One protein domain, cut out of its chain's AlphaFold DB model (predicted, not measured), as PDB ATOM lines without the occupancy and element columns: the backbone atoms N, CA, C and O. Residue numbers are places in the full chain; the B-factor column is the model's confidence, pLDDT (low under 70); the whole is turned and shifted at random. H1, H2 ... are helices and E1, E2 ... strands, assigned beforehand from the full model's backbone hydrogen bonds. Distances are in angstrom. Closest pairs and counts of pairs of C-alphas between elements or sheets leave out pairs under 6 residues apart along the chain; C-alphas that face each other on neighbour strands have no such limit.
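AT A GLANCE: This is residues 2 to 24 and 109 to 130 of the 130 residues of the protein "Flagellar biosynthetic protein FliU" of Arsenophonus endosymbiont of Bemisia tabaci Q2 (UniProt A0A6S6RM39). A narrow three-stranded ribbon, built on the hairpin E2 and E3 with the short strand E1 beside E3, makes one end of a long, thin outline, and a stretch without named elements, residues 15 to 24, runs on to the other end. The one-turn helix H1 sits where these two halves meet and only grazes the ribbon, while residues 124 to 130 after E3 fold back on themselves. The printed part has 45 residues with one named helix and three named strands, in the order E1, H1, E2, E3; the sheet's order is E1, E3, E2, and it is mixed. The class is mixed, helices and strands, with under half of the residues in named elements. The whole is loose, with a radius of gyration of the C-alphas of 13.0 A, and a rod in outline, spanning 44 by 16 by 10 A.

IN THESE COORDINATES: Strand E1, residues 5 to 7, begins at C-alpha 5 at (150.074, 110.783, 104.543) and is 6.6 A long from first to last C-alpha. Helix H1, residues 10 to 14, measures 6.4 A and ends at C-alpha 14 at (130.843, 111.971, 111.414). After the cut, strand E2, residues 110 to 115, covers 16.6 A. Strand E3, residues 118 to 123, covers 17.0 A and ends at C-alpha 123 at (135.810, 121.360, 109.338).

HOW THE PARTS SIT: E1 is an edge strand and runs parallel to its neighbour E3, with 16 degrees between their directions. The C-alphas of Arg 5 and Tyr 118 face each other at 4.4 A, and N 7 and O 119 are within hydrogen-bond range at 2.8 A. H1 is on the sheet but only grazes it, with its residues 10 to 13. The closest C-alphas of H1 and E3 are those of Tyr 12 and Leu 123, 6.4 A apart. In H1 every O i to N i+4 pair is within hydrogen-bond range. E2, the other edge strand, forms a hairpin with the inner strand E3; they are antiparallel, with 156 degrees between their directions. N 113 and O 120 are within hydrogen-bond range at 2.9 A, as are N 111 and O 122 at 2.8 A.

THE WHOLE: The two C-alphas farthest apart are those of Lys 2 and Gln 21, at 43.9 A. Residues 25 to 108 are not printed, and C-alphas 24 and 109 are 12.7 A apart across this cut, which falls in the link from H1 to E2. The links E1 to H1 and E2 to E3 are tight. The mean pLDDT of the printed part is 85.6; residues 2 to 3 are under 70. The printed part ends at Val 130, the chain's last residue.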
ATOM      1  N   LYS A   2     157.540 109.412  97.159       60.03
ATOM      2  CA  LYS A   2     157.308 110.174  98.400       60.03
ATOM      3  C   LYS A   2     156.044 109.620  99.069       60.03
ATOM      4  O   LYS A   2     154.989 109.588  98.443       60.03
ATOM      5  N   GLN A   3     156.172 109.124 100.295       65.25
ATOM      6  CA  GLN A   3     155.053 108.615 101.084       65.25
ATOM      7  C   GLN A   3     154.155 109.809 101.444       65.25
ATOM      8  O   GLN A   3     154.605 110.733 102.115       65.25
ATOM      9  N   HIS A   4     152.921 109.831 100.938       79.31
ATOM     10  CA  HIS A   4     151.961 110.911 101.183       79.31
ATOM     11  C   HIS A   4     150.961 110.466 102.250       79.31
ATOM     12  O   HIS A   4     150.257 109.474 102.055       79.31
ATOM     13  N   ARG A   5     150.911 111.162 103.390       89.25
ATOM     14  CA  ARG A   5     150.074 110.783 104.543       89.25
ATOM     15  C   ARG A   5     148.744 111.544 104.553       89.25
ATOM     16  O   ARG A   5     148.732 112.757 104.388       89.25
ATOM     17  N   GLU A   6     147.624 110.875 104.830       92.38
ATOM     18  CA  GLU A   6     146.338 111.544 105.098       92.38
ATOM     19  C   GLU A   6     146.022 111.568 106.601       92.38
ATOM     20  O   GLU A   6     146.089 110.546 107.286       92.38
ATOM     21  N   ILE A   7     145.669 112.745 107.121       92.56
ATOM     22  CA  ILE A   7     145.252 112.977 108.507       92.56
ATOM     23  C   ILE A   7     143.764 113.330 108.489       92.56
ATOM     24  O   ILE A   7     143.383 114.450 108.139       92.56
ATOM     25  N   ILE A   8     142.922 112.355 108.850       93.06
ATOM     26  CA  ILE A   8     141.459 112.487 108.849       93.06
ATOM     27  C   ILE A   8     140.920 112.279 110.270       93.06
ATOM     28  O   ILE A   8     140.835 111.135 110.723       93.06
ATOM     29  N   PRO A   9     140.518 113.354 110.969       91.00
ATOM     30  CA  PRO A   9     139.887 113.239 112.278       91.00
ATOM     31  C   PRO A   9     138.533 112.517 112.217       91.00
ATOM     32  O   PRO A   9     137.826 112.562 111.208       91.00
ATOM     33  N   LEU A  10     138.117 111.889 113.320       90.56
ATOM     34  CA  LEU A  10     136.831 111.179 113.380       90.56
ATOM     35  C   LEU A  10     135.628 112.116 113.190       90.56
ATOM     36  O   LEU A  10     134.671 111.742 112.510       90.56
ATOM     37  N   PHE A  11     135.689 113.339 113.727       88.56
ATOM     38  CA  PHE A  11     134.627 114.339 113.575       88.56
ATOM     39  C   PHE A  11     134.377 114.703 112.103       88.56
ATOM     40  O   PHE A  11     133.232 114.843 111.684       88.56
ATOM     41  N   TYR A  12     135.422 114.721 111.267       89.62
ATOM     42  CA  TYR A  12     135.306 115.014 109.836       89.62
ATOM     43  C   TYR A  12     134.430 113.988 109.098       89.62
ATOM     44  O   TYR A  12     133.646 114.336 108.207       89.62
ATOM     45  N   LYS A  13     134.556 112.709 109.480       87.31
ATOM     46  CA  LYS A  13     133.759 111.609 108.916       87.31
ATOM     47  C   LYS A  13     132.332 111.591 109.464       87.31
ATOM     48  O   LYS A  13     131.420 111.222 108.734       87.31
ATOM     49  N   ARG A  14     132.146 111.981 110.729       88.44
ATOM     50  CA  ARG A  14     130.843 111.971 111.414       88.44
ATOM     51  C   ARG A  14     129.961 113.170 111.083       88.44
ATOM     52  O   ARG A  14     128.751 113.070 111.253       88.44
ATOM     53  N   PHE A  15     130.540 114.268 110.598       87.62
ATOM     54  CA  PHE A  15     129.783 115.467 110.259       87.62
ATOM     55  C   PHE A  15     128.631 115.168 109.288       87.62
ATOM     56  O   PHE A  15     128.830 114.591 108.210       87.62
ATOM     57  N   LYS A  16     127.436 115.639 109.638       82.94
ATOM     58  CA  LYS A  16     126.245 115.574 108.797       82.94
ATOM     59  C   LYS A  16     125.522 116.912 108.880       82.94
ATOM     60  O   LYS A  16     125.222 117.384 109.963       82.94
ATOM     61  N   CYS A  17     125.233 117.502 107.722       80.94
ATOM     62  CA  CYS A  17     124.404 118.699 107.664       80.94
ATOM     63  C   CYS A  17     122.994 118.353 108.164       80.94
ATOM     64  O   CYS A  17     122.362 117.452 107.606       80.94
ATOM     65  N   ILE A  18     122.522 119.065 109.190       82.88
ATOM     66  CA  ILE A  18     121.163 118.915 109.739       82.88
ATOM     67  C   ILE A  18     120.122 119.759 108.994       82.88
ATOM     68  O   ILE A  18     118.940 119.698 109.303       82.88
ATOM     69  N   GLY A  19     120.555 120.531 107.993       79.38
ATOM     70  CA  GLY A  19     119.661 121.182 107.053       79.38
ATOM     71  C   GLY A  19     118.811 122.296 107.656       79.38
ATOM     72  O   GLY A  19     119.342 123.326 108.060       79.38
ATOM     73  N   ASP A  20     117.497 122.099 107.651       76.00
ATOM     74  CA  ASP A  20     116.468 123.036 108.120       76.00
ATOM     75  C   ASP A  20     116.519 123.280 109.635       76.00
ATOM     76  O   ASP A  20     116.086 124.329 110.109       76.00
ATOM     77  N   GLN A  21     117.114 122.352 110.387       79.75
ATOM     78  CA  GLN A  21     117.344 122.495 111.828       79.75
ATOM     79  C   GLN A  21     118.570 123.363 112.160       79.75
ATOM     80  O   GLN A  21     118.800 123.680 113.325       79.75
ATOM     81  N   CYS A  22     119.362 123.763 111.158       79.75
ATOM     82  CA  CYS A  22     120.567 124.557 111.372       79.75
ATOM     83  C   CYS A  22     120.215 125.980 111.832       79.75
ATOM     84  O   CYS A  22     119.436 126.691 111.193       79.75
ATOM     85  N   LEU A  23     120.852 126.424 112.919       76.25
ATOM     86  CA  LEU A  23     120.651 127.758 113.501       76.25
ATOM     87  C   LEU A  23     121.181 128.898 112.616       76.25
ATOM     88  O   LEU A  23     120.803 130.050 112.814       76.25
ATOM     89  N   SER A  24     122.055 128.585 111.653       74.88
ATOM     90  CA  SER A  24     122.727 129.563 110.791       74.88
ATOM     91  C   SER A  24     122.592 129.238 109.302       74.88
ATOM     92  O   SER A  24     122.319 128.107 108.897       74.88
ATOM     93  N   PRO A 109     131.040 122.010 105.207       87.31
ATOM     94  CA  PRO A 109     132.155 122.686 105.878       87.31
ATOM     95  C   PRO A 109     133.478 121.914 105.814       87.31
ATOM     96  O   PRO A 109     134.437 122.305 106.469       87.31
ATOM     97  N   ARG A 110     133.565 120.828 105.042       90.50
ATOM     98  CA  ARG A 110     134.786 120.033 104.890       90.50
ATOM     99  C   ARG A 110     135.832 120.785 104.075       90.50
ATOM    100  O   ARG A 110     135.602 121.173 102.929       90.50
ATOM    101  N   LEU A 111     137.005 120.932 104.673       90.38
ATOM    102  CA  LEU A 111     138.183 121.548 104.084       90.38
ATOM    103  C   LEU A 111     139.298 120.506 103.985       90.38
ATOM    104  O   LEU A 111     139.466 119.663 104.870       90.38
ATOM    105  N   LYS A 112     140.059 120.577 102.894       91.00
ATOM    106  CA  LYS A 112     141.233 119.742 102.641       91.00
ATOM    107  C   LYS A 112     142.413 120.670 102.388       91.00
ATOM    108  O   LYS A 112     142.396 121.413 101.408       91.00
ATOM    109  N   THR A 113     143.419 120.606 103.250       89.88
ATOM    110  CA  THR A 113     144.655 121.381 103.107       89.88
ATOM    111  C   THR A 113     145.798 120.422 102.815       89.88
ATOM    112  O   THR A 113     145.999 119.447 103.539       89.88
ATOM    113  N   GLN A 114     146.525 120.680 101.732       91.44
ATOM    114  CA  GLN A 114     147.668 119.877 101.321       91.44
ATOM    115  C   GLN A 114     148.967 120.577 101.727       91.44
ATOM    116  O   GLN A 114     149.161 121.750 101.424       91.44
ATOM    117  N   PHE A 115     149.847 119.830 102.387       89.25
ATOM    118  CA  PHE A 115     151.200 120.222 102.771       89.25
ATOM    119  C   PHE A 115     152.216 119.315 102.058       89.25
ATOM    120  O   PHE A 115     151.839 118.292 101.475       89.25
ATOM    121  N   ASP A 116     153.507 119.661 102.096       88.94
ATOM    122  CA  ASP A 116     154.542 118.768 101.558       88.94
ATOM    123  C   ASP A 116     154.621 117.502 102.431       88.94
ATOM    124  O   ASP A 116     154.950 117.554 103.615       88.94
ATOM    125  N   GLY A 117     154.232 116.362 101.855       88.94
ATOM    126  CA  GLY A 117     154.246 115.049 102.507       88.94
ATOM    127  C   GLY A 117     152.962 114.628 103.232       88.94
ATOM    128  O   GLY A 117     152.827 113.446 103.558       88.94
ATOM    129  N   TYR A 118     151.991 115.522 103.463       91.12
ATOM    130  CA  TYR A 118     150.707 115.115 104.047       91.12
ATOM    131  C   TYR A 118     149.515 115.993 103.657       91.12
ATOM    132  O   TYR A 118     149.629 117.096 103.133       91.12
ATOM    133  N   THR A 119     148.319 115.479 103.905       93.88
ATOM    134  CA  THR A 119     147.050 116.183 103.740       93.88
ATOM    135  C   THR A 119     146.283 116.156 105.047       93.88
ATOM    136  O   THR A 119     146.113 115.098 105.648       93.88
ATOM    137  N   GLN A 120     145.768 117.314 105.445       92.56
ATOM    138  CA  GLN A 120     144.933 117.471 106.622       92.56
ATOM    139  C   GLN A 120     143.481 117.761 106.240       92.56
ATOM    140  O   GLN A 120     143.196 118.598 105.378       92.56
ATOM    141  N   HIS A 121     142.565 117.069 106.912       92.38
ATOM    142  CA  HIS A 121     141.128 117.259 106.783       92.38
ATOM    143  C   HIS A 121     140.580 118.008 107.994       92.38
ATOM    144  O   HIS A 121     140.841 117.641 109.141       92.38
ATOM    145  N   LEU A 122     139.819 119.062 107.725       91.88
ATOM    146  CA  LEU A 122     139.313 120.006 108.716       91.88
ATOM    147  C   LEU A 122     137.830 120.279 108.460       91.88
ATOM    148  O   LEU A 122     137.324 120.050 107.359       91.88
ATOM    149  N   LEU A 123     137.144 120.790 109.475       90.56
ATOM    150  CA  LEU A 123     135.810 121.360 109.338       90.56
ATOM    151  C   LEU A 123     135.895 122.870 109.587       90.56
ATOM    152  O   LEU A 123     136.671 123.324 110.423       90.56
ATOM    153  N   SER A 124     135.145 123.653 108.818       87.12
ATOM    154  CA  SER A 124     135.103 125.106 108.964       87.12
ATOM    155  C   SER A 124     134.346 125.506 110.230       87.12
ATOM    156  O   SER A 124     133.180 125.156 110.374       87.12
ATOM    157  N   PHE A 125     134.968 126.340 111.068       84.44
ATOM    158  CA  PHE A 125     134.356 126.926 112.271       84.44
ATOM    159  C   PHE A 125     133.139 127.820 111.999       84.44
ATOM    160  O   PHE A 125     132.421 128.183 112.919       84.44
ATOM    161  N   SER A 126     132.901 128.197 110.740       82.56
ATOM    162  CA  SER A 126     131.717 128.980 110.369       82.56
ATOM    163  C   SER A 126     130.422 128.160 110.396       82.56
ATOM    164  O   SER A 126     129.338 128.740 110.362       82.56
ATOM    165  N   CYS A 127     130.512 126.825 110.437       84.44
ATOM    166  CA  CYS A 127     129.345 125.961 110.539       84.44
ATOM    167  C   CYS A 127     129.089 125.635 112.018       84.44
ATOM    168  O   CYS A 127     129.978 125.079 112.657       84.44
ATOM    169  N   PRO A 128     127.897 125.945 112.559       82.25
ATOM    170  CA  PRO A 128     127.599 125.747 113.981       82.25
ATOM    171  C   PRO A 128     127.487 124.271 114.395       82.25
ATOM    172  O   PRO A 128     127.533 123.972 115.577       82.25
ATOM    173  N   GLU A 129     127.356 123.356 113.431       83.75
ATOM    174  CA  GLU A 129     127.182 121.909 113.649       83.75
ATOM    175  C   GLU A 129     128.504 121.122 113.633       83.75
ATOM    176  O   GLU A 129     128.510 119.898 113.466       83.75
ATOM    177  N   VAL A 130     129.632 121.833 113.681       80.94
ATOM    178  CA  VAL A 130     130.992 121.274 113.638       80.94
ATOM    179  C   VAL A 130     131.514 120.974 115.032       80.94
ATOM    180  O   VAL A 130     131.309 121.813 115.932       80.94
TER     181      VAL A 130